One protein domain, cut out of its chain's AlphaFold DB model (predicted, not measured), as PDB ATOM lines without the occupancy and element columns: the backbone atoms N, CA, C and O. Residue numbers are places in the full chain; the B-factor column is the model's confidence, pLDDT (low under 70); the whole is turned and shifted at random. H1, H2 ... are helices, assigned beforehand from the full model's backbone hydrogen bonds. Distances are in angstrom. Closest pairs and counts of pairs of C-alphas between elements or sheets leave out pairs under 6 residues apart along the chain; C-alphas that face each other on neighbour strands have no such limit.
ATOM      1  N   PHE A  68      27.708  82.669  94.443       93.50
ATOM      2  CA  PHE A  68      26.385  83.250  94.204       93.50
ATOM      3  C   PHE A  68      25.349  82.192  93.801       93.50
ATOM      4  O   PHE A  68      24.260  82.147  94.375       93.50
ATOM      5  N   GLU A  69      25.703  81.297  92.874       92.69
ATOM      6  CA  GLU A  69      24.835  80.200  92.426       92.69
ATOM      7  C   GLU A  69      24.377  79.316  93.596       92.69
ATOM      8  O   GLU A  69      23.226  78.887  93.642       92.69
ATOM      9  N   SER A  70      25.233  79.091  94.595       92.19
ATOM     10  CA  SER A  70      24.871  78.329  95.798       92.19
ATOM     11  C   SER A  70      23.706  78.967  96.568       92.19
ATOM     12  O   SER A  70      22.797  78.266  97.016       92.19
ATOM     13  N   TYR A  71      23.663  80.298  96.666       93.88
ATOM     14  CA  TYR A  71      22.541  81.014  97.286       93.88
ATOM     15  C   TYR A  71      21.286  81.032  96.401       93.88
ATOM     16  O   TYR A  71      20.173  81.007  96.927       93.88
ATOM     17  N   VAL A  72      21.434  81.004  95.073       93.00
ATOM     18  CA  VAL A  72      20.304  80.825  94.140       93.00
ATOM     19  C   VAL A  72      19.656  79.445  94.323       93.00
ATOM     20  O   VAL A  72      18.425  79.321  94.311       93.00
ATOM     21  N   GLN A  73      20.460  78.403  94.558       93.12
ATOM     22  CA  GLN A  73      19.949  77.069  94.888       93.12
ATOM     23  C   GLN A  73      19.223  77.053  96.238       93.12
ATOM     24  O   GLN A  73      18.137  76.475  96.335       93.12
ATOM     25  N   LEU A  74      19.749  77.757  97.247       93.94
ATOM     26  CA  LEU A  74      19.067  77.931  98.531       93.94
ATOM     27  C   LEU A  74      17.711  78.638  98.372       93.94
ATOM     28  O   LEU A  74      16.705  78.145  98.878       93.94
ATOM     29  N   GLN A  75      17.653  79.748  97.629       92.44
ATOM     30  CA  GLN A  75      16.399  80.444  97.315       92.44
ATOM     31  C   GLN A  75      15.394  79.501  96.632       92.44
ATOM     32  O   GLN A  75      14.228  79.416  97.028       92.44
ATOM     33  N   SER A  76      15.851  78.749  95.627       91.12
ATOM     34  CA  SER A  76      15.017  77.790  94.897       91.12
ATOM     35  C   SER A  76      14.490  76.672  95.800       91.12
ATOM     36  O   SER A  76      13.345  76.240  95.651       91.12
ATOM     37  N   PHE A  77      15.308  76.202  96.743       92.62
ATOM     38  CA  PHE A  77      14.883  75.258  97.770       92.62
ATOM     39  C   PHE A  77      13.799  75.865  98.657       92.62
ATOM     40  O   PHE A  77      12.741  75.257  98.776       92.62
ATOM     41  N   VAL A  78      14.007  77.063  99.215       91.44
ATOM     42  CA  VAL A  78      13.032  77.713 100.110       91.44
ATOM     43  C   VAL A  78      11.661  77.819  99.445       91.44
ATOM     44  O   VAL A  78      10.664  77.409 100.038       91.44
ATOM     45  N   GLN A  79      11.605  78.280  98.192       87.62
ATOM     46  CA  GLN A  79      10.345  78.424  97.453       87.62
ATOM     47  C   GLN A  79       9.592  77.092  97.287       87.62
ATOM     48  O   GLN A  79       8.368  77.049  97.428       87.62
ATOM     49  N   ARG A  80      10.301  75.991  97.001       89.62
ATOM     50  CA  ARG A  80       9.689  74.658  96.852       89.62
ATOM     51  C   ARG A  80       9.337  74.030  98.199       89.62
ATOM     52  O   ARG A  80       8.219  73.548  98.384       89.62
ATOM     53  N   ALA A  81      10.284  74.039  99.128       89.06
ATOM     54  CA  ALA A  81      10.171  73.407 100.434       89.06
ATOM     55  C   ALA A  81       9.069  74.050 101.274       89.06
ATOM     56  O   ALA A  81       8.347  73.342 101.966       89.06
ATOM     57  N   GLN A  82       8.853  75.359 101.142       87.69
ATOM     58  CA  GLN A  82       7.769  76.040 101.836       87.69
ATOM     59  C   GLN A  82       6.381  75.559 101.380       87.69
ATOM     60  O   GLN A  82       5.500  75.338 102.211       87.69
ATOM     61  N   ALA A  83       6.176  75.345 100.076       88.69
ATOM     62  CA  ALA A  83       4.920  74.791  99.571       88.69
ATOM     63  C   ALA A  83       4.675  73.365 100.096       88.69
ATOM     64  O   ALA A  83       3.552  73.026 100.474       88.69
ATOM     65  N   LEU A  84       5.731  72.548 100.166       90.75
ATOM     66  CA  LEU A  84       5.670  71.204 100.741       90.75
ATOM     67  C   LEU A  84       5.388  71.238 102.247       90.75
ATOM     68  O   LEU A  84       4.509  70.520 102.709       90.75
ATOM     69  N   ALA A  85       6.062  72.106 103.000       91.62
ATOM     70  CA  ALA A  85       5.852  72.262 104.435       91.62
ATOM     71  C   ALA A  85       4.410  72.704 104.749       91.62
ATOM     72  O   ALA A  85       3.764  72.158 105.641       91.62
ATOM     73  N   PHE A  86       3.822  73.605 103.953       91.19
ATOM     74  CA  PHE A  86       2.395  73.924 104.085       91.19
ATOM     75  C   PHE A  86       1.485  72.723 103.802       91.19
ATOM     76  O   PHE A  86       0.497  72.531 104.517       91.19
ATOM     77  N   ALA A  87       1.813  71.898 102.806       93.75
ATOM     78  CA  ALA A  87       1.058  70.684 102.512       93.75
ATOM     79  C   ALA A  87       1.147  69.663 103.661       93.75
ATOM     80  O   ALA A  87       0.119  69.132 104.080       93.75
ATOM     81  N   TYR A  88       2.338  69.444 104.224       94.75
ATOM     82  CA  TYR A  88       2.539  68.574 105.387       94.75
ATOM     83  C   TYR A  88       1.846  69.112 106.641       94.75
ATOM     84  O   TYR A  88       1.243  68.343 107.387       94.75
ATOM     85  N   ASN A  89       1.831  70.432 106.844       94.69
ATOM     86  CA  ASN A  89       1.058  71.046 107.924       94.69
ATOM     87  C   ASN A  89      -0.440  70.787 107.757       94.69
ATOM     88  O   ASN A  89      -1.109  70.352 108.690       94.69
ATOM     89  N   GLN A  90      -0.973  70.981 106.550       94.69
ATOM     90  CA  GLN A  90      -2.375  70.688 106.260       94.69
ATOM     91  C   GLN A  90      -2.700  69.196 106.437       94.69
ATOM     92  O   GLN A  90      -3.766  68.845 106.944       94.69
ATOM     93  N   GLN A  91      -1.788  68.313 106.034       95.62
ATOM     94  CA  GLN A  91      -1.893  66.875 106.253       95.62
ATOM     95  C   GLN A  91      -1.977  66.551 107.750       95.62
ATOM     96  O   GLN A  91      -2.896  65.835 108.156       95.62
ATOM     97  N   ALA A  92      -1.110  67.146 108.572       96.88
ATOM     98  CA  ALA A  92      -1.125  66.951 110.015       96.88
ATOM     99  C   ALA A  92      -2.421  67.467 110.661       96.88
ATOM    100  O   ALA A  92      -3.070  66.745 111.419       96.88
ATOM    101  N   TRP A  93      -2.874  68.661 110.267       96.25
ATOM    102  CA  TRP A  93      -4.163  69.230 110.677       96.25
ATOM    103  C   TRP A  93      -5.349  68.324 110.349       96.25
ATOM    104  O   TRP A  93      -6.256  68.147 111.170       96.25
ATOM    105  N   ASN A  94      -5.348  67.724 109.159       95.44
ATOM    106  CA  ASN A  94      -6.371  66.762 108.763       95.44
ATOM    107  C   ASN A  94      -6.326  65.504 109.641       95.44
ATOM    108  O   ASN A  94      -7.385  65.019 110.042       95.44
ATOM    109  N   GLY A  95      -5.133  64.997 109.966       96.56
ATOM    110  CA  GLY A  95      -4.943  63.900 110.917       96.56
ATOM    111  C   GLY A  95      -5.553  64.215 112.285       96.56
ATOM    112  O   GLY A  95      -6.464  63.506 112.723       96.56
ATOM    113  N   CYS A  96      -5.141  65.330 112.902       95.31
ATOM    114  CA  CYS A  96      -5.684  65.821 114.176       95.31
ATOM    115  C   CYS A  96      -7.210  65.931 114.152       95.31
ATOM    116  O   CYS A  96      -7.899  65.336 114.980       95.31
ATOM    117  N   SER A  97      -7.749  66.640 113.159       94.12
ATOM    118  CA  SER A  97      -9.190  66.897 113.051       94.12
ATOM    119  C   SER A  97      -9.998  65.604 112.933       94.12
ATOM    120  O   SER A  97     -11.089  65.493 113.494       94.12
ATOM    121  N   ARG A  98      -9.479  64.598 112.214       95.44
ATOM    122  CA  ARG A  98     -10.144  63.295 112.076       95.44
ATOM    123  C   ARG A  98     -10.103  62.498 113.371       95.44
ATOM    124  O   ARG A  98     -11.139  61.951 113.740       95.44
ATOM    125  N   ILE A  99      -8.960  62.451 114.054       95.75
ATOM    126  CA  ILE A  99      -8.833  61.768 115.351       95.75
ATOM    127  C   ILE A  99      -9.801  62.388 116.362       95.75
ATOM    128  O   ILE A  99     -10.595  61.667 116.965       95.75
ATOM    129  N   LEU A 100      -9.790  63.718 116.480       94.50
ATOM    130  CA  LEU A 100     -10.663  64.455 117.389       94.50
ATOM    131  C   LEU A 100     -12.145  64.220 117.075       94.50
ATOM    132  O   LEU A 100     -12.928  63.949 117.979       94.50
ATOM    133  N   MET A 101     -12.533  64.265 115.796       93.31
ATOM    134  CA  MET A 101     -13.908  63.993 115.363       93.31
ATOM    135  C   MET A 101     -14.390  62.617 115.839       93.31
ATOM    136  O   MET A 101     -15.478  62.519 116.401       93.31
ATOM    137  N   TYR A 102     -13.595  61.562 115.629       93.69
ATOM    138  CA  TYR A 102     -13.956  60.217 116.079       93.69
ATOM    139  C   TYR A 102     -14.025  60.133 117.607       93.69
ATOM    140  O   TYR A 102     -14.984  59.583 118.142       93.69
ATOM    141  N   MET A 103     -13.061  60.727 118.312       94.31
ATOM    142  CA  MET A 103     -13.038  60.735 119.775       94.31
ATOM    143  C   MET A 103     -14.275  61.423 120.366       94.31
ATOM    144  O   MET A 103     -14.962  60.827 121.190       94.31
ATOM    145  N   ILE A 104     -14.618  62.625 119.884       91.44
ATOM    146  CA  ILE A 104     -15.804  63.377 120.327       91.44
ATOM    147  C   ILE A 104     -17.084  62.580 120.070       91.44
ATOM    148  O   ILE A 104     -17.968  62.554 120.920       91.44
ATOM    149  N   GLN A 105     -17.202  61.927 118.912       90.75
ATOM    150  CA  GLN A 105     -18.395  61.146 118.589       90.75
ATOM    151  C   GLN A 105     -18.607  59.985 119.566       90.75
ATOM    152  O   GLN A 105     -19.724  59.816 120.055       90.75
ATOM    153  N   ALA A 106     -17.561  59.225 119.904       92.19
ATOM    154  CA  ALA A 106     -17.705  58.170 120.909       92.19
ATOM    155  C   ALA A 106     -17.889  58.719 122.319       92.19
ATOM    156  O   ALA A 106     -18.694  58.168 123.068       92.19
ATOM    157  N   GLN A 107     -17.218  59.818 122.664       92.56
ATOM    158  CA  GLN A 107     -17.403  60.478 123.954       92.56
ATOM    159  C   GLN A 107     -18.851  60.918 124.145       92.56
ATOM    160  O   GLN A 107     -19.431  60.644 125.186       92.56
ATOM    161  N   GLN A 108     -19.481  61.510 123.130       88.88
ATOM    162  CA  GLN A 108     -20.892  61.896 123.190       88.88
ATOM    163  C   GLN A 108     -21.827  60.698 123.388       88.88
ATOM    164  O   GLN A 108     -22.806  60.804 124.128       88.88
ATOM    165  N   VAL A 109     -21.528  59.559 122.757       88.81
ATOM    166  CA  VAL A 109     -22.300  58.325 122.945       88.81
ATOM    167  C   VAL A 109     -22.150  57.802 124.372       88.81
ATOM    168  O   VAL A 109     -23.157  57.513 125.016       88.81
ATOM    169  N   GLU A 110     -20.928  57.719 124.898       89.50
ATOM    170  CA  GLU A 110     -20.698  57.258 126.273       89.50
ATOM    171  C   GLU A 110     -21.267  58.232 127.307       89.50
ATOM    172  O   GLU A 110     -21.926  57.803 128.250       89.50
ATOM    173  N   HIS A 111     -21.145  59.538 127.079       88.06
ATOM    174  CA  HIS A 111     -21.780  60.561 127.898       88.06
ATOM    175  C   HIS A 111     -23.297  60.367 127.963       88.06
ATOM    176  O   HIS A 111     -23.888  60.353 129.044       88.06
ATOM    177  N   ALA A 112     -23.944  60.178 126.811       84.12
ATOM    178  CA  ALA A 112     -25.381  59.956 126.742       84.12
ATOM    179  C   ALA A 112     -25.789  58.639 127.421       84.12
ATOM    180  O   ALA A 112     -26.762  58.630 128.178       84.12
ATOM    181  N   ARG A 113     -25.021  57.555 127.227       83.25
ATOM    182  CA  ARG A 113     -25.209  56.277 127.937       83.25
ATOM    183  C   ARG A 113     -25.089  56.459 129.447       83.25
ATOM    184  O   ARG A 113     -25.964  56.013 130.180       83.25
ATOM    185  N   LYS A 114     -24.075  57.185 129.914       82.62
ATOM    186  CA  LYS A 114     -23.848  57.471 131.335       82.62
ATOM    187  C   LYS A 114     -24.964  58.326 131.937       82.62
ATOM    188  O   LYS A 114     -25.397  58.072 133.060       82.62
ATOM    189  N   MET A 175     -21.526  56.091 116.521       80.62
ATOM    190  CA  MET A 175     -20.089  55.838 116.667       80.62
ATOM    191  C   MET A 175     -19.703  55.593 118.141       80.62
ATOM    192  O   MET A 175     -18.929  56.355 118.701       80.62
ATOM    193  N   SER A 176     -20.257  54.556 118.782       88.19
ATOM    194  CA  SER A 176     -19.868  54.108 120.128       88.19
ATOM    195  C   SER A 176     -18.424  53.601 120.162       88.19
ATOM    196  O   SER A 176     -17.825  53.364 119.108       88.19
ATOM    197  N   LEU A 177     -17.868  53.358 121.355       90.38
ATOM    198  CA  LEU A 177     -16.538  52.749 121.479       90.38
ATOM    199  C   LEU A 177     -16.451  51.409 120.727       90.38
ATOM    200  O   LEU A 177     -15.516  51.203 119.958       90.38
ATOM    201  N   GLU A 178     -17.461  50.542 120.836       88.81
ATOM    202  CA  GLU A 178     -17.479  49.248 120.132       88.81
ATOM    203  C   GLU A 178     -17.489  49.391 118.600       88.81
ATOM    204  O   GLU A 178     -16.924  48.567 117.879       88.81
ATOM    205  N   ASN A 179     -18.116  50.447 118.075       88.94
ATOM    206  CA  ASN A 179     -18.086  50.744 116.644       88.94
ATOM    207  C   ASN A 179     -16.782  51.429 116.220       88.94
ATOM    208  O   ASN A 179     -16.290  51.173 115.120       88.94
ATOM    209  N   ILE A 180     -16.188  52.246 117.089       90.94
ATOM    210  CA  ILE A 180     -14.872  52.846 116.866       90.94
ATOM    211  C   ILE A 180     -13.762  51.798 116.819       90.94
ATOM    212  O   ILE A 180     -12.840  51.951 116.022       90.94
ATOM    213  N   GLU A 181     -13.857  50.709 117.584       93.75
ATOM    214  CA  GLU A 181     -12.877  49.615 117.521       93.75
ATOM    215  C   GLU A 181     -12.721  49.065 116.093       93.75
ATOM    216  O   GLU A 181     -11.610  48.809 115.633       93.75
ATOM    217  N   LYS A 182     -13.822  48.985 115.335       92.50
ATOM    218  CA  LYS A 182     -13.819  48.551 113.925       92.50
ATOM    219  C   LYS A 182     -13.119  49.544 112.992       92.50
ATOM    220  O   LYS A 182     -12.777  49.198 111.866       92.50
ATOM    221  N   MET A 183     -12.936  50.782 113.443       92.19
ATOM    222  CA  MET A 183     -12.286  51.870 112.712       92.19
ATOM    223  C   MET A 183     -10.831  52.071 113.141       92.19
ATOM    224  O   MET A 183     -10.200  53.020 112.670       92.19
ATOM    225  N   LYS A 184     -10.292  51.195 114.001       94.88
ATOM    226  CA  LYS A 184      -8.939  51.298 114.553       94.88
ATOM    227  C   LYS A 184      -7.881  51.531 113.477       94.88
ATOM    228  O   LYS A 184      -7.174  52.525 113.564       94.88
ATOM    229  N   ASP A 185      -7.843  50.707 112.433       95.50
ATOM    230  CA  ASP A 185      -6.845  50.827 111.357       95.50
ATOM    231  C   ASP A 185      -6.921  52.187 110.647       95.50
ATOM    232  O   ASP A 185      -5.916  52.779 110.259       95.50
ATOM    233  N   LYS A 186      -8.135  52.729 110.504       95.75
ATOM    234  CA  LYS A 186      -8.356  54.037 109.885       95.75
ATOM    235  C   LYS A 186      -7.897  55.179 110.794       95.75
ATOM    236  O   LYS A 186      -7.354  56.167 110.308       95.75
ATOM    237  N   ILE A 187      -8.129  55.060 112.099       96.06
ATOM    238  CA  ILE A 187      -7.655  56.022 113.103       96.06
ATOM    239  C   ILE A 187      -6.129  55.953 113.216       96.06
ATOM    240  O   ILE A 187      -5.480  56.994 113.299       96.06
ATOM    241  N   GLU A 188      -5.552  54.755 113.131       96.38
ATOM    242  CA  GLU A 188      -4.107  54.544 113.085       96.38
ATOM    243  C   GLU A 188      -3.487  55.178 111.836       96.38
ATOM    244  O   GLU A 188      -2.481  55.866 111.966       96.38
ATOM    245  N   TYR A 189      -4.128  55.072 110.667       96.88
ATOM    246  CA  TYR A 189      -3.723  55.805 109.462       96.88
ATOM    247  C   TYR A 189      -3.751  57.329 109.669       96.88
ATOM    248  O   TYR A 189      -2.795  58.032 109.347       96.88
ATOM    249  N   PHE A 190      -4.828  57.877 110.249       97.50
ATOM    250  CA  PHE A 190      -4.890  59.317 110.533       97.50
ATOM    251  C   PHE A 190      -3.808  59.774 111.507       97.50
ATOM    252  O   PHE A 190      -3.296  60.885 111.377       97.50
ATOM    253  N   ARG A 191      -3.449  58.917 112.462       96.31
ATOM    254  CA  ARG A 191      -2.372  59.176 113.404       96.31
ATOM    255  C   ARG A 191      -1.010  59.089 112.725       96.31
ATOM    256  O   ARG A 191      -0.315  60.090 112.671       96.31
ATOM    257  N   ARG A 192      -0.630  57.935 112.187       95.50
ATOM    258  CA  ARG A 192       0.731  57.695 111.699       95.50
ATOM    259  C   ARG A 192       1.014  58.400 110.383       95.50
ATOM    260  O   ARG A 192       1.987  59.139 110.272       95.50
ATOM    261  N   ASP A 193       0.159  58.177 109.393       94.75
ATOM    262  CA  ASP A 193       0.421  58.610 108.024       94.75
ATOM    263  C   ASP A 193       0.051  60.070 107.790       94.75
ATOM    264  O   ASP A 193       0.648  60.711 106.933       94.75
ATOM    265  N   LEU A 194      -0.927  60.621 108.519       97.06
ATOM    266  CA  LEU A 194      -1.284  62.034 108.370       97.06
ATOM    267  C   LEU A 194      -0.634  62.915 109.438       97.06
ATOM    268  O   LEU A 194       0.114  63.828 109.097       97.06
ATOM    269  N   LEU A 195      -0.925  62.653 110.713       96.88
ATOM    270  CA  LEU A 195      -0.473  63.502 111.811       96.88
ATOM    271  C   LEU A 195       1.032  63.388 112.067       96.88
ATOM    272  O   LEU A 195       1.746  64.374 111.909       96.88
ATOM    273  N   GLU A 196       1.509  62.205 112.447       95.56
ATOM    274  CA  GLU A 196       2.899  61.983 112.857       95.56
ATOM    275  C   GLU A 196       3.880  62.227 111.703       95.56
ATOM    276  O   GLU A 196       4.904  62.880 111.899       95.56
ATOM    277  N   ASP A 197       3.576  61.749 110.489       94.88
ATOM    278  CA  ASP A 197       4.429  62.014 109.322       94.88
ATOM    279  C   ASP A 197       4.457  63.506 108.964       94.88
ATOM    280  O   ASP A 197       5.532  64.071 108.755       94.88
ATOM    281  N   GLY A 198       3.293  64.165 108.945       95.44
ATOM    282  CA  GLY A 198       3.192  65.584 108.609       95.44
ATOM    283  C   GLY A 198       3.948  66.474 109.600       95.44
ATOM    284  O   GLY A 198       4.728  67.334 109.185       95.44
ATOM    285  N   ILE A 199       3.783  66.237 110.907       95.50
ATOM    286  CA  ILE A 199       4.468  67.030 111.934       95.50
ATOM    287  C   ILE A 199       5.978  66.763 111.954       95.50
ATOM    288  O   ILE A 199       6.741  67.725 112.000       95.50
ATOM    289  N   ARG A 200       6.442  65.507 111.811       95.81
ATOM    290  CA  ARG A 200       7.887  65.201 111.720       95.81
ATOM    291  C   ARG A 200       8.548  65.945 110.567       95.81
ATOM    292  O   ARG A 200       9.627  66.504 110.736       95.81
ATOM    293  N   ARG A 201       7.907  65.971 109.395       95.12
ATOM    294  CA  ARG A 201       8.441  66.662 108.211       95.12
ATOM    295  C   ARG A 201       8.499  68.176 108.402       95.12
ATOM    296  O   ARG A 201       9.489  68.790 108.011       95.12
ATOM    297  N   ASN A 202       7.494  68.767 109.044       95.25
ATOM    298  CA  ASN A 202       7.509  70.194 109.371       95.25
ATOM    299  C   ASN A 202       8.599  70.547 110.381       95.25
ATOM    300  O   ASN A 202       9.344  71.496 110.155       95.25
ATOM    301  N   LEU A 203       8.734  69.768 111.456       95.81
ATOM    302  CA  LEU A 203       9.766  69.996 112.467       95.81
ATOM    303  C   LEU A 203      11.172  69.810 111.881       95.81
ATOM    304  O   LEU A 203      12.064  70.609 112.166       95.81
ATOM    305  N   ALA A 204      11.368  68.825 111.000       96.06
ATOM    306  CA  ALA A 204      12.604  68.656 110.239       96.06
ATOM    307  C   ALA A 204      12.909  69.874 109.349       96.06
ATOM    308  O   ALA A 204      14.027  70.387 109.369       96.06
ATOM    309  N   TYR A 205      11.918  70.385 108.614       96.19
ATOM    310  CA  TYR A 205      12.070  71.593 107.803       96.19
ATOM    311  C   TYR A 205      12.412  72.829 108.653       96.19
ATOM    312  O   TYR A 205      13.380  73.527 108.356       96.19
ATOM    313  N   ASN A 206      11.684  73.066 109.748       96.75
ATOM    314  CA  ASN A 206      11.933  74.185 110.662       96.75
ATOM    315  C   ASN A 206      13.328  74.101 111.307       96.75
ATOM    316  O   ASN A 206      14.034  75.107 111.425       96.75
ATOM    317  N   THR A 207      13.763  72.886 111.652       97.31
ATOM    318  CA  THR A 207      15.117  72.623 112.157       97.31
ATOM    319  C   THR A 207      16.169  72.955 111.100       97.31
ATOM    320  O   THR A 207      17.131  73.663 111.397       97.31
ATOM    321  N   LEU A 208      15.971  72.533 109.846       96.81
ATOM    322  CA  LEU A 208      16.880  72.875 108.751       96.81
ATOM    323  C   LEU A 208      16.941  74.391 108.507       96.81
ATOM    324  O   LEU A 208      18.033  74.926 108.336       96.81
ATOM    325  N   CYS A 209      15.807  75.099 108.543       96.75
ATOM    326  CA  CYS A 209      15.788  76.563 108.464       96.75
ATOM    327  C   CYS A 209      16.651  77.204 109.558       96.75
ATOM    328  O   CYS A 209      17.405  78.130 109.269       96.75
ATOM    329  N   SER A 210      16.582  76.691 110.787       97.44
ATOM    330  CA  SER A 210      17.385  77.189 111.911       97.44
ATOM    331  C   SER A 210      18.883  76.933 111.710       97.44
ATOM    332  O   SER A 210      19.695  77.832 111.917       97.44
ATOM    333  N   LEU A 211      19.258  75.744 111.228       97.25
ATOM    334  CA  LEU A 211      20.654  75.412 110.917       97.25
ATOM    335  C   LEU A 211      21.211  76.255 109.759       97.25
ATOM    336  O   LEU A 211      22.365  76.681 109.792       97.25
ATOM    337  N   ILE A 212      20.395  76.535 108.739       96.12
ATOM    338  CA  ILE A 212      20.778  77.428 107.640       96.12
ATOM    339  C   ILE A 212      20.943  78.861 108.152       96.12
ATOM    340  O   ILE A 212      21.935  79.504 107.815       96.12
ATOM    341  N   ALA A 213      20.019  79.344 108.991       96.50
ATOM    342  CA  ALA A 213      20.089  80.668 109.610       96.50
ATOM    343  C   ALA A 213      21.397  80.857 110.395       96.50
ATOM    344  O   ALA A 213      22.064  81.883 110.242       96.50
ATOM    345  N   GLU A 214      21.792  79.843 111.173       95.69
ATOM    346  CA  GLU A 214      23.079  79.786 111.873       95.69
ATOM    347  C   GLU A 214      24.250  79.833 110.881       95.69
ATOM    348  O   GLU A 214      25.148  80.668 111.015       95.69
ATOM    349  N   ARG A 215      24.217  78.993 109.837       93.44
ATOM    350  CA  ARG A 215      25.296  78.869 108.845       93.44
ATOM    351  C   ARG A 215      25.583  80.161 108.083       93.44
ATOM    352  O   ARG A 215      26.750  80.440 107.794       93.44
ATOM    353  N   ILE A 216      24.539  80.902 107.715       93.06
ATOM    354  CA  ILE A 216      24.650  82.146 106.936       93.06
ATOM    355  C   ILE A 216      24.679  83.400 107.823       93.06
ATOM    356  O   ILE A 216      24.860  84.504 107.315       93.06
ATOM    357  N   GLY A 217      24.485  83.253 109.139       93.81
ATOM    358  CA  GLY A 217      24.462  84.365 110.091       93.81
ATOM    359  C   GLY A 217      23.248  85.294 109.953       93.81
ATOM    360  O   GLY A 217      23.348  86.479 110.271       93.81
ATOM    361  N   ILE A 218      22.108  84.788 109.467       93.19
ATOM    362  CA  ILE A 218      20.864  85.555 109.283       93.19
ATOM    363  C   ILE A 218      19.747  84.874 110.077       93.19
ATOM    364  O   ILE A 218      19.019  84.037 109.553       93.19
ATOM    365  N   GLU A 219      19.579  85.258 111.346       94.19
ATOM    366  CA  GLU A 219      18.551  84.699 112.245       94.19
ATOM    367  C   GLU A 219      17.129  84.818 111.664       94.19
ATOM    368  O   GLU A 219      16.322  83.891 111.757       94.19
ATOM    369  N   SER A 220      16.838  85.926 110.973       92.25
ATOM    370  CA  SER A 220      15.542  86.177 110.333       92.25
ATOM    371  C   SER A 220      15.218  85.232 109.170       92.25
ATOM    372  O   SER A 220      14.093  85.257 108.678       92.25
ATOM    373  N   PHE A 221      16.145  84.368 108.745       94.38
ATOM    374  CA  PHE A 221      15.873  83.309 107.768       94.38
ATOM    375  C   PHE A 221      14.825  82.298 108.267       94.38
ATOM    376  O   PHE A 221      14.087  81.716 107.476       94.38
ATOM    377  N   THR A 222      14.680  82.153 109.585       94.75
ATOM    378  CA  THR A 222      13.622  81.346 110.222       94.75
ATOM    379  C   THR A 222      12.202  81.842 109.925       94.75
ATOM    380  O   THR A 222      11.236  81.127 110.171       94.75
ATOM    381  N   VAL A 223      12.032  83.019 109.309       92.44
ATOM    382  CA  VAL A 223      10.722  83.509 108.849       92.44
ATOM    383  C   VAL A 223      10.017  82.535 107.891       92.44
ATOM    384  O   VAL A 223       8.784  82.522 107.818       92.44
ATOM    385  N   PHE A 224      10.794  81.730 107.156       93.38
ATOM    386  CA  PHE A 224      10.287  80.745 106.203       93.38
ATOM    387  C   PHE A 224       9.734  79.480 106.864       93.38
ATOM    388  O   PHE A 224       9.016  78.732 106.200       93.38
ATOM    389  N   SER A 225      10.017  79.272 108.154       94.44
ATOM    390  CA  SER A 225       9.488  78.167 108.946       94.44
ATOM    391  C   SER A 225       7.961  78.200 109.040       94.44
ATOM    392  O   SER A 225       7.306  79.246 108.932       94.44
ATOM    393  N   VAL A 226       7.380  77.019 109.235       93.19
ATOM    394  CA  VAL A 226       5.947  76.851 109.484       93.19
ATOM    395  C   VAL A 226       5.667  77.149 110.951       93.19
ATOM    396  O   VAL A 226       6.372  76.645 111.817       93.19
ATOM    397  N   ASP A 227       4.628  77.933 111.236       91.69
ATOM    398  CA  ASP A 227       4.159  78.121 112.610       91.69
ATOM    399  C   ASP A 227       3.488  76.836 113.116       91.69
ATOM    400  O   ASP A 227       2.417  76.443 112.643       91.69
ATOM    401  N   GLU A 228       4.164  76.160 114.040       90.88
ATOM    402  CA  GLU A 228       3.727  74.901 114.640       90.88
ATOM    403  C   GLU A 228       2.785  75.091 115.830       90.88
ATOM    404  O   GLU A 228       2.009  74.180 116.125       90.88
ATOM    405  N   ALA A 229       2.797  76.257 116.489       93.12
ATOM    406  CA  ALA A 229       2.097  76.459 117.756       93.12
ATOM    407  C   ALA A 229       0.593  76.125 117.683       93.12
ATOM    408  O   ALA A 229       0.122  75.383 118.546       93.12
ATOM    409  N   PRO A 230      -0.153  76.532 116.633       94.19
ATOM    410  CA  PRO A 230      -1.567  76.176 116.511       94.19
ATOM    411  C   PRO A 230      -1.820  74.664 116.409       94.19
ATOM    412  O   PRO A 230      -2.829  74.160 116.898       94.19
ATOM    413  N   LEU A 231      -0.924  73.923 115.747       94.25
ATOM    414  CA  LEU A 231      -1.054  72.471 115.623       94.25
ATOM    415  C   LEU A 231      -0.713  71.779 116.949       94.25
ATOM    416  O   LEU A 231      -1.380  70.812 117.308       94.25
ATOM    417  N   VAL A 232       0.301  72.274 117.667       94.38
ATOM    418  CA  VAL A 232       0.683  71.763 118.992       94.38
ATOM    419  C   VAL A 232      -0.461  71.942 119.987       94.38
ATOM    420  O   VAL A 232      -0.858  70.961 120.610       94.38
ATOM    421  N   GLU A 233      -1.058  73.133 120.053       95.06
ATOM    422  CA  GLU A 233      -2.238  73.414 120.887       95.06
ATOM    423  C   GLU A 233      -3.391  72.447 120.560       95.06
ATOM    424  O   GLU A 233      -3.989  71.840 121.446       95.06
ATOM    425  N   GLN A 234      -3.644  72.185 119.272       94.31
ATOM    426  CA  GLN A 234      -4.674  71.226 118.870       94.31
ATOM    427  C   GLN A 234      -4.376  69.783 119.319       94.31
ATOM    428  O   GLN A 234      -5.310  69.014 119.571       94.31
ATOM    429  N   ILE A 235      -3.104  69.382 119.378       96.25
ATOM    430  CA  ILE A 235      -2.691  68.063 119.881       96.25
ATOM    431  C   ILE A 235      -2.849  67.996 121.404       96.25
ATOM    432  O   ILE A 235      -3.306  66.975 121.920       96.25
ATOM    433  N   GLU A 236      -2.520  69.074 122.116       95.44
ATOM    434  CA  GLU A 236      -2.760  69.200 123.557       95.44
ATOM    435  C   GLU A 236      -4.253  69.055 123.876       95.44
ATOM    436  O   GLU A 236      -4.614  68.220 124.705       95.44
ATOM    437  N   ASP A 237      -5.129  69.718 123.116       93.56
ATOM    438  CA  ASP A 237      -6.582  69.547 123.220       93.56
ATOM    439  C   ASP A 237      -7.014  68.082 123.032       93.56
ATOM    440  O   ASP A 237      -7.857  67.569 123.773       93.56
ATOM    441  N   ILE A 238      -6.450  67.373 122.045       95.44
ATOM    442  CA  ILE A 238      -6.743  65.945 121.823       95.44
ATOM    443  C   ILE A 238      -6.319  65.113 123.039       95.44
ATOM    444  O   ILE A 238      -7.051  64.209 123.451       95.44
ATOM    445  N   ASN A 239      -5.158  65.412 123.620       96.56
ATOM    446  CA  ASN A 239      -4.643  64.724 124.800       96.56
ATOM    447  C   ASN A 239      -5.527  64.972 126.031       96.56
ATOM    448  O   ASN A 239      -5.872  64.025 126.741       96.56
ATOM    449  N   GLU A 240      -5.955  66.215 126.258       94.75
ATOM    450  CA  GLU A 240      -6.896  66.556 127.327       94.75
ATOM    451  C   GLU A 240      -8.246  65.861 127.139       94.75
ATOM    452  O   GLU A 240      -8.810  65.320 128.094       94.75
ATOM    453  N   LYS A 241      -8.757  65.811 125.901       93.69
ATOM    454  CA  LYS A 241      -9.999  65.094 125.583       93.69
ATOM    455  C   LYS A 241      -9.876  63.601 125.820       93.69
ATOM    456  O   LYS A 241     -10.805  63.021 126.373       93.69
ATOM    457  N   PHE A 242      -8.748  62.993 125.464       95.69
ATOM    458  CA  PHE A 242      -8.492  61.588 125.756       95.69
ATOM    459  C   PHE A 242      -8.552  61.317 127.264       95.69
ATOM    460  O   PHE A 242      -9.258  60.403 127.684       95.69
ATOM    461  N   ILE A 243      -7.896  62.152 128.079       94.62
ATOM    462  CA  ILE A 243      -7.931  62.035 129.545       94.62
ATOM    463  C   ILE A 243      -9.363  62.185 130.070       94.62
ATOM    464  O   ILE A 243      -9.828  61.332 130.821       94.62
ATOM    465  N   ALA A 244     -10.087  63.223 129.645       92.50
ATOM    466  CA  ALA A 244     -11.467  63.455 130.074       92.50
ATOM    467  C   ALA A 244     -12.408  62.303 129.682       92.50
ATOM    468  O   ALA A 244     -13.343  61.981 130.413       92.50
ATOM    469  N   PHE A 245     -12.152  61.648 128.548       94.62
ATOM    470  CA  PHE A 245     -12.982  60.552 128.070       94.62
ATOM    471  C   PHE A 245     -12.944  59.337 129.020       94.62
ATOM    472  O   PHE A 245     -13.961  58.665 129.182       94.62
ATOM    473  N   HIS A 246     -11.845  59.096 129.747       91.56
ATOM    474  CA  HIS A 246     -11.809  58.042 130.774       91.56
ATOM    475  C   HIS A 246     -12.907  58.211 131.834       91.56
ATOM    476  O   HIS A 246     -13.522  57.226 132.250       91.56
ATOM    477  N   ASP A 247     -13.198  59.451 132.230       88.25
ATOM    478  CA  ASP A 247     -14.211  59.755 133.241       88.25
ATOM    479  C   ASP A 247     -15.641  59.652 132.700       88.25
ATOM    480  O   ASP A 247     -16.595  59.669 133.479       88.25
ATOM    481  N   GLU A 248     -15.833  59.535 131.388       88.12
ATOM    482  CA  GLU A 248     -17.149  59.528 130.741       88.12
ATOM    483  C   GLU A 248     -17.609  58.144 130.275       88.12
ATOM    484  O   GLU A 248     -18.768  58.002 129.889       88.12
ATOM    485  N   ILE A 249     -16.758  57.118 130.382       90.19
ATOM    486  CA  ILE A 249     -17.119  55.733 130.048       90.19
ATOM    487  C   ILE A 249     -18.319  55.279 130.895       90.19
ATOM    488  O   ILE A 249     -18.309  55.386 132.127       90.19
ATOM    489  N   ALA A 250     -19.349  54.757 130.225       84.38
ATOM    490  CA  ALA A 250     -20.551  54.215 130.853       84.38
ATOM    491  C   ALA A 250     -20.432  52.702 131.127       84.38
ATOM    492  O   ALA A 250     -19.639  52.005 130.485       84.38
ATOM    493  N   GLY A 251     -21.270  52.172 132.017       81.62
ATOM    494  CA  GLY A 251     -21.324  50.750 132.367       81.62
ATOM    495  C   GLY A 251     -20.522  50.368 133.619       81.62
ATOM    496  O   GLY A 251     -19.843  51.185 134.241       81.62
ATOM    497  N   GLU A 252     -20.599  49.090 134.003       78.94
ATOM    498  CA  GLU A 252     -19.889  48.521 135.161       78.94
ATOM    499  C   GLU A 252     -19.260  47.157 134.836       78.94
ATOM    500  O   GLU A 252     -19.619  46.489 133.865       78.94
ATOM    501  N   GLY A 253     -18.327  46.712 135.683       86.62
ATOM    502  CA  GLY A 253     -17.757  45.366 135.613       86.62
ATOM    503  C   GLY A 253     -17.029  45.091 134.295       86.62
ATOM    504  O   GLY A 253     -16.140  45.841 133.898       86.62
ATOM    505  N   GLU A 254     -17.389  43.987 133.639       87.19
ATOM    506  CA  GLU A 254     -16.759  43.535 132.392       87.19
ATOM    507  C   GLU A 254     -17.029  44.483 131.212       87.19
ATOM    508  O   GLU A 254     -16.141  44.698 130.391       87.19
ATOM    509  N   GLU A 255     -18.210  45.110 131.160       84.31
ATOM    510  CA  GLU A 255     -18.555  46.072 130.106       84.31
ATOM    511  C   GLU A 255     -17.651  47.306 130.173       84.31
ATOM    512  O   GLU A 255     -17.023  47.673 129.179       84.31
ATOM    513  N   PHE A 256     -17.530  47.901 131.365       89.00
ATOM    514  CA  PHE A 256     -16.642  49.037 131.604       89.00
ATOM    515  C   PHE A 256     -15.192  48.690 131.248       89.00
ATOM    516  O   PHE A 256     -14.526  49.438 130.532       89.00
ATOM    517  N   ALA A 257     -14.711  47.524 131.699       93.25
ATOM    518  CA  ALA A 257     -13.353  47.071 131.413       93.25
ATOM    519  C   ALA A 257     -13.106  46.892 129.905       93.25
ATOM    520  O   ALA A 257     -12.044  47.267 129.407       93.25
ATOM    521  N   ASN A 258     -14.084  46.365 129.160       92.88
ATOM    522  CA  ASN A 258     -13.970  46.230 127.710       92.88
ATOM    523  C   ASN A 258     -13.954  47.593 127.001       92.88
ATOM    524  O   ASN A 258     -13.124  47.802 126.122       92.88
ATOM    525  N   LYS A 259     -14.819  48.536 127.390       93.12
ATOM    526  CA  LYS A 259     -14.838  49.891 126.814       93.12
ATOM    527  C   LYS A 259     -13.544  50.653 127.078       93.12
ATOM    528  O   LYS A 259     -12.996  51.256 126.158       93.12
ATOM    529  N   LEU A 260     -13.022  50.565 128.300       95.00
ATOM    530  CA  LEU A 260     -11.736  51.151 128.666       95.00
ATOM    531  C   LEU A 260     -10.597  50.575 127.817       95.00
ATOM    532  O   LEU A 260      -9.834  51.329 127.218       95.00
ATOM    533  N   ARG A 261     -10.548  49.244 127.669       95.88
ATOM    534  CA  ARG A 261      -9.597  48.575 126.769       95.88
ATOM    535  C   ARG A 261      -9.708  49.112 125.340       95.88
ATOM    536  O   ARG A 261      -8.688  49.323 124.691       95.88
ATOM    537  N   ILE A 262     -10.925  49.304 124.828       95.75
ATOM    538  CA  ILE A 262     -11.132  49.828 123.474       95.75
ATOM    539  C   ILE A 262     -10.571  51.246 123.357       95.75
ATOM    540  O   ILE A 262      -9.762  51.475 122.456       95.75
ATOM    541  N   LEU A 263     -10.945  52.153 124.270       95.94
ATOM    542  CA  LEU A 263     -10.462  53.538 124.308       95.94
ATOM    543  C   LEU A 263      -8.932  53.586 124.230       95.94
ATOM    544  O   LEU A 263      -8.395  54.203 123.313       95.94
ATOM    545  N   GLU A 264      -8.250  52.864 125.121       95.44
ATOM    546  CA  GLU A 264      -6.783  52.820 125.208       95.44
ATOM    547  C   GLU A 264      -6.118  52.128 124.008       95.44
ATOM    548  O   GLU A 264      -4.952  52.368 123.699       95.44
ATOM    549  N   SER A 265      -6.839  51.240 123.318       95.06
ATOM    550  CA  SER A 265      -6.307  50.525 122.154       95.06
ATOM    551  C   SER A 265      -6.451  51.286 120.837       95.06
ATOM    552  O   SER A 265      -5.760  50.948 119.871       95.06
ATOM    553  N   VAL A 266      -7.376  52.247 120.774       95.81
ATOM    554  CA  VAL A 266      -7.689  53.026 119.568       95.81
ATOM    555  C   VAL A 266      -7.104  54.430 119.651       95.81
ATOM    556  O   VAL A 266      -6.588  54.950 118.660       95.81
ATOM    557  N   PHE A 267      -7.169  55.041 120.829       95.62
ATOM    558  CA  PHE A 267      -6.643  56.366 121.088       95.62
ATOM    559  C   PHE A 267      -5.514  56.292 122.109       95.62
ATOM    560  O   PHE A 267      -5.495  55.443 122.993       95.62
ATOM    561  N   SER A 268      -4.566  57.208 121.982       93.38
ATOM    562  CA  SER A 268      -3.466  57.354 122.922       93.38
ATOM    563  C   SER A 268      -2.957  58.787 122.930       93.38
ATOM    564  O   SER A 268      -3.138  59.528 121.955       93.38
ATOM    565  N   ILE A 269      -2.292  59.155 124.023       95.75
ATOM    566  CA  ILE A 269      -1.576  60.424 124.130       95.75
ATOM    567  C   ILE A 269      -0.562  60.547 122.990       95.75
ATOM    568  O   ILE A 269       0.086  59.575 122.596       95.75
ATOM    569  N   ILE A 270      -0.462  61.752 122.448       95.62
ATOM    570  CA  ILE A 270       0.472  62.123 121.396       95.62
ATOM    571  C   ILE A 270       1.542  63.002 122.034       95.62
ATOM    572  O   ILE A 270       1.257  64.117 122.470       95.62
ATOM    573  N   ASP A 271       2.768  62.488 122.095       95.38
ATOM    574  CA  ASP A 271       3.927  63.233 122.575       95.38
ATOM    575  C   ASP A 271       4.602  63.953 121.404       95.38
ATOM    576  O   ASP A 271       5.370  63.352 120.648       95.38
ATOM    577  N   VAL A 272       4.319  65.249 121.263       93.88
ATOM    578  CA  VAL A 272       4.895  66.082 120.197       93.88
ATOM    579  C   VAL A 272       6.419  66.144 120.290       93.88
ATOM    580  O   VAL A 272       7.093  66.181 119.261       93.88
ATOM    581  N   SER A 273       6.980  66.093 121.504       93.06
ATOM    582  CA  SER A 273       8.429  66.174 121.698       93.06
ATOM    583  C   SER A 273       9.166  65.013 121.016       93.06
ATOM    584  O   SER A 273      10.268  65.190 120.500       93.06
ATOM    585  N   SER A 274       8.510  63.854 120.892       93.81
ATOM    586  CA  SER A 274       9.040  62.668 120.206       93.81
ATOM    587  C   SER A 274       9.142  62.799 118.676       93.81
ATOM    588  O   SER A 274       9.681  61.911 117.999       93.81
ATOM    589  N   PHE A 275       8.596  63.879 118.108       94.50
ATOM    590  CA  PHE A 275       8.620  64.154 116.671       94.50
ATOM    591  C   PHE A 275       9.733  65.108 116.249       94.50
ATOM    592  O   PHE A 275       9.980  65.224 115.047       94.50
ATOM    593  N   TYR A 276      10.408  65.758 117.198       95.06
ATOM    594  CA  TYR A 276      11.577  66.569 116.882       95.06
ATOM    595  C   TYR A 276      12.711  65.685 116.342       95.06
ATOM    596  O   TYR A 276      12.851  64.535 116.777       95.06
ATOM    597  N   PRO A 277      13.517  66.200 115.393       96.50
ATOM    598  CA  PRO A 277      14.712  65.506 114.932       96.50
ATOM    599  C   PRO A 277      15.626  65.137 116.096       96.50
ATOM    600  O   PRO A 277      15.799  65.910 117.039       96.50
ATOM    601  N   ASP A 278      16.234  63.957 116.020       94.56
ATOM    602  CA  ASP A 278      17.197  63.540 117.028       94.56
ATOM    603  C   ASP A 278      18.489  64.378 116.945       94.56
ATOM    604  O   ASP A 278      18.914  64.802 115.867       94.56
ATOM    605  N   GLU A 279      19.150  64.586 118.085       94.56
ATOM    606  CA  GLU A 279      20.383  65.388 118.166       94.56
ATOM    607  C   GLU A 279      21.498  64.870 117.245       94.56
ATOM    608  O   GLU A 279      22.296  65.642 116.713       94.56
ATOM    609  N   SER A 280      21.551  63.556 117.007       94.44
ATOM    610  CA  SER A 280      22.568  62.973 116.132       94.44
ATOM    611  C   SER A 280      22.341  63.354 114.664       94.44
ATOM    612  O   SER A 280      23.302  63.592 113.934       94.44
ATOM    613  N   ALA A 281      21.086  63.424 114.221       95.12
ATOM    614  CA  ALA A 281      20.684  63.840 112.888       95.12
ATOM    615  C   ALA A 281      20.920  65.337 112.709       95.12
ATOM    616  O   ALA A 281      21.457  65.741 111.677       95.12
ATOM    617  N   VAL A 282      20.597  66.136 113.731       97.06
ATOM    618  CA  VAL A 282      20.891  67.575 113.760       97.06
ATOM    619  C   VAL A 282      22.387  67.819 113.574       97.06
ATOM    620  O   VAL A 282      22.762  68.603 112.703       97.06
ATOM    621  N   GLU A 283      23.248  67.107 114.307       95.94
ATOM    622  CA  GLU A 283      24.699  67.280 114.186       95.94
ATOM    623  C   GLU A 283      25.228  66.842 112.812       95.94
ATOM    624  O   GLU A 283      25.974  67.583 112.176       95.94
ATOM    625  N   ARG A 284      24.770  65.700 112.276       93.69
ATOM    626  CA  ARG A 284      25.151  65.255 110.917       93.69
ATOM    627  C   ARG A 284      24.782  66.278 109.842       93.69
ATOM    628  O   ARG A 284      25.521  66.469 108.874       93.69
ATOM    629  N   VAL A 285      23.615  66.906 109.970       95.12
ATOM    630  CA  VAL A 285      23.150  67.930 109.026       95.12
ATOM    631  C   VAL A 285      23.953  69.215 109.204       95.12
ATOM    632  O   VAL A 285      24.382  69.793 108.206       95.12
ATOM    633  N   ARG A 286      24.225  69.626 110.448       95.38
ATOM    634  CA  ARG A 286      25.083  70.773 110.769       95.38
ATOM    635  C   ARG A 286      26.477  70.616 110.162       95.38
ATOM    636  O   ARG A 286      26.943  71.526 109.484       95.38
ATOM    637  N   GLU A 287      27.102  69.450 110.318       93.06
ATOM    638  CA  GLU A 287      28.395  69.133 109.705       93.06
ATOM    639  C   GLU A 287      28.339  69.253 108.177       93.06
ATOM    640  O   GLU A 287      29.202  69.892 107.577       93.06
ATOM    641  N   LYS A 288      27.299  68.711 107.532       92.69
ATOM    642  CA  LYS A 288      27.130  68.817 106.073       92.69
ATOM    643  C   LYS A 288      26.956  70.254 105.590       92.69
ATOM    644  O   LYS A 288      27.412  70.565 104.498       92.69
ATOM    645  N   LEU A 289      26.343  71.127 106.386       92.50
ATOM    646  CA  LEU A 289      26.188  72.549 106.060       92.50
ATOM    647  C   LEU A 289      27.498  73.346 106.174       92.50
ATOM    648  O   LEU A 289      27.571  74.472 105.680       92.50
ATOM    649  N   THR A 290      28.551  72.794 106.792       88.81
ATOM    650  CA  THR A 290      29.870  73.452 106.822       88.81
ATOM    651  C   THR A 290      30.542  73.481 105.449       88.81
ATOM    652  O   THR A 290      31.322  74.397 105.179       88.81
ATOM    653  N   ASP A 291      30.196  72.537 104.569       85.25
ATOM    654  CA  ASP A 291      30.664  72.494 103.187       85.25
ATOM    655  C   ASP A 291      30.201  73.760 102.431       85.25
ATOM    656  O   ASP A 291      28.997  74.050 102.407       85.25
ATOM    657  N   PRO A 292      31.119  74.540 101.823       72.56
ATOM    658  CA  PRO A 292      30.764  75.675 100.972       72.56
ATOM    659  C   PRO A 292      29.776  75.325  99.849       72.56
ATOM    660  O   PRO A 292      28.950  76.163  99.499       72.56
ATOM    661  N   ASP A 293      29.802  74.088  99.342       79.75
ATOM    662  CA  ASP A 293      28.893  73.614  98.291       79.75
ATOM    663  C   ASP A 293      27.599  72.981  98.841       79.75
ATOM    664  O   ASP A 293      26.783  72.451  98.081       79.75
ATOM    665  N   SER A 294      27.357  73.037 100.154       82.25
ATOM    666  CA  SER A 294      26.218  72.366 100.803       82.25
ATOM    667  C   SER A 294      24.856  72.743 100.213       82.25
ATOM    668  O   SER A 294      24.003  71.869 100.050       82.25
ATOM    669  N   PHE A 295      24.654  73.994  99.794       85.75
ATOM    670  CA  PHE A 295      23.409  74.435  99.147       85.75
ATOM    671  C   PHE A 295      23.248  73.947  97.703       85.75
ATOM    672  O   PHE A 295      22.139  73.954  97.174       85.75
ATOM    673  N   ARG A 296      24.334  73.499  97.067       79.44
ATOM    674  CA  ARG A 296      24.318  72.876  95.735       79.44
ATOM    675  C   ARG A 296      24.013  71.380  95.817       79.44
ATOM    676  O   ARG A 296      23.672  70.762  94.809       79.44
ATOM    677  N   THR A 297      24.126  70.792  97.008       74.56
ATOM    678  CA  THR A 297      23.647  69.433  97.285       74.56
ATOM    679  C   THR A 297      22.134  69.423  97.528       74.56
ATOM    680  O   THR A 297      21.502  70.467  97.679       74.56
ATOM    681  N   SER A 298      21.511  68.241  97.528       80.81
ATOM    682  CA  SER A 298      20.062  68.128  97.734       80.81
ATOM    683  C   SER A 298      19.678  68.502  99.170       80.81
ATOM    684  O   SER A 298      19.738  67.665 100.074       80.81
ATOM    685  N   LEU A 299      19.250  69.752  99.371       86.75
ATOM    686  CA  LEU A 299      18.686  70.241 100.635       86.75
ATOM    687  C   LEU A 299      17.442  69.444 101.061       86.75
ATOM    688  O   LEU A 299      17.232  69.230 102.252       86.75
ATOM    689  N   ASP A 300      16.684  68.905 100.103       87.50
ATOM    690  CA  ASP A 300      15.585  67.968 100.372       87.50
ATOM    691  C   ASP A 300      16.095  66.692 101.069       87.50
ATOM    692  O   ASP A 300      15.472  66.180 101.998       87.50
ATOM    693  N   GLY A 301      17.284  66.214 100.685       89.19
ATOM    694  CA  GLY A 301      17.953  65.103 101.357       89.19
ATOM    695  C   GLY A 301      18.343  65.425 102.801       89.19
ATOM    696  O   GLY A 301      18.308  64.535 103.647       89.19
ATOM    697  N   LEU A 302      18.660  66.690 103.115       92.06
ATOM    698  CA  LEU A 302      18.929  67.104 104.495       92.06
ATOM    699  C   LEU A 302      17.665  67.048 105.360       92.06
ATOM    700  O   LEU A 302      17.740  66.618 106.509       92.06
ATOM    701  N   VAL A 303      16.507  67.409 104.796       92.44
ATOM    702  CA  VAL A 303      15.211  67.252 105.474       92.44
ATOM    703  C   VAL A 303      14.935  65.776 105.766       92.44
ATOM    704  O   VAL A 303      14.591  65.441 106.893       92.44
ATOM    705  N   GLU A 304      15.142  64.872 104.804       91.69
ATOM    706  CA  GLU A 304      14.909  63.430 105.011       91.69
ATOM    707  C   GLU A 304      15.857  62.789 106.041       91.69
ATOM    708  O   GLU A 304      15.474  61.855 106.746       91.69
ATOM    709  N   MET A 305      17.083  63.296 106.197       92.94
ATOM    710  CA  MET A 305      17.944  62.847 107.299       92.94
ATOM    711  C   MET A 305      17.396  63.280 108.662       92.94
ATOM    712  O   MET A 305      17.481  62.512 109.617       92.94
ATOM    713  N   LEU A 306      16.821  64.484 108.756       95.06
ATOM    714  CA  LEU A 306      16.221  65.005 109.989       95.06
ATOM    715  C   LEU A 306      14.916  64.288 110.364       95.06
ATOM    716  O   LEU A 306      14.556  64.269 111.537       95.06
ATOM    717  N   THR A 307      14.213  63.668 109.409       91.69
ATOM    718  CA  THR A 307      13.024  62.848 109.711       91.69
ATOM    719  C   THR A 307      13.372  61.457 110.253       91.69
ATOM    720  O   THR A 307      12.475  60.748 110.715       91.69
ATOM    721  N   GLY A 308      14.643  61.041 110.174       80.81
ATOM    722  CA  GLY A 308      15.088  59.687 110.517       80.81
ATOM    723  C   GLY A 308      14.694  58.618 109.487       80.81
ATOM    724  O   GLY A 308      14.811  57.430 109.774       80.81
TER     725      GLY A 308
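What this domain is: This is residues 68 to 114 and 175 to 308 of the 311 residues of an uncharacterized protein of Firmicutes bacterium ADurb.BinA205 (UniProt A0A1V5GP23). The model is a long, slender rod of helices: H1 runs along nearly its whole length, and H3 and H5 pack on different stretches of H1. H2 and H6 pack together toward one end, while H4, H8 and H9 pack on H3 toward the other. The 181 printed residues hold nine named helices, H1 to H9 in chain order, and no named strand: all helix. The whole is loose, with a radius of gyration of the C-alphas of 20.6 A and spans of 70 by 26 by 25 A.

Where its parts are: H1, residues 68 to 114, runs 67.6 A from C-alpha 68 at (26.385, 83.250, 94.204), with a kink of 25 degrees near residue 82. Then come H2, 177 to 181; H3, 184 to 216, 46.2 A; H4, 219 to 224; H5, 229 to 246, 26.5 A; H6, 253 to 266, 20.4 A; H7, 272 to 275; H8, 279 to 289; and H9, 299 to 306, ending at C-alpha 306 at (16.221, 65.005, 109.989).

How they stand to each other: H3, the hub, touches H1 residues 81 to 99 alone, closest at C-alphas 92 and 195, 3.9 A, opposite ways at a shallow tilt of 32 degrees, only just short of steep. H1 touches H5, C-alphas 107 and 245 closest at 6.0 A. H2 touches H6, C-alphas 181 and 262 closest at 6.2 A. H8 and H9 form a hairpin, C-alphas 281 and 306 closest at 5.4 A. Every O i to N i+4 pair is within hydrogen-bond range in H2, H6, H8 and H9, against 42 of 43 in H1, 26 of 29 in H3, 13 of 14 in H5 and 0 of 2 in H4, which has 3 of 3 O i to N i+3 pairs; H7 is too short for an i+4 pair.

The domain as a whole: C-alphas 68 and 253 are farthest apart, 71.4 A. Residues 115 to 174 are not printed; C-alphas 114 and 175 are 15.2 A apart across the cut. Of the links printed whole, none is long. No printed residue has a pLDDT under 70.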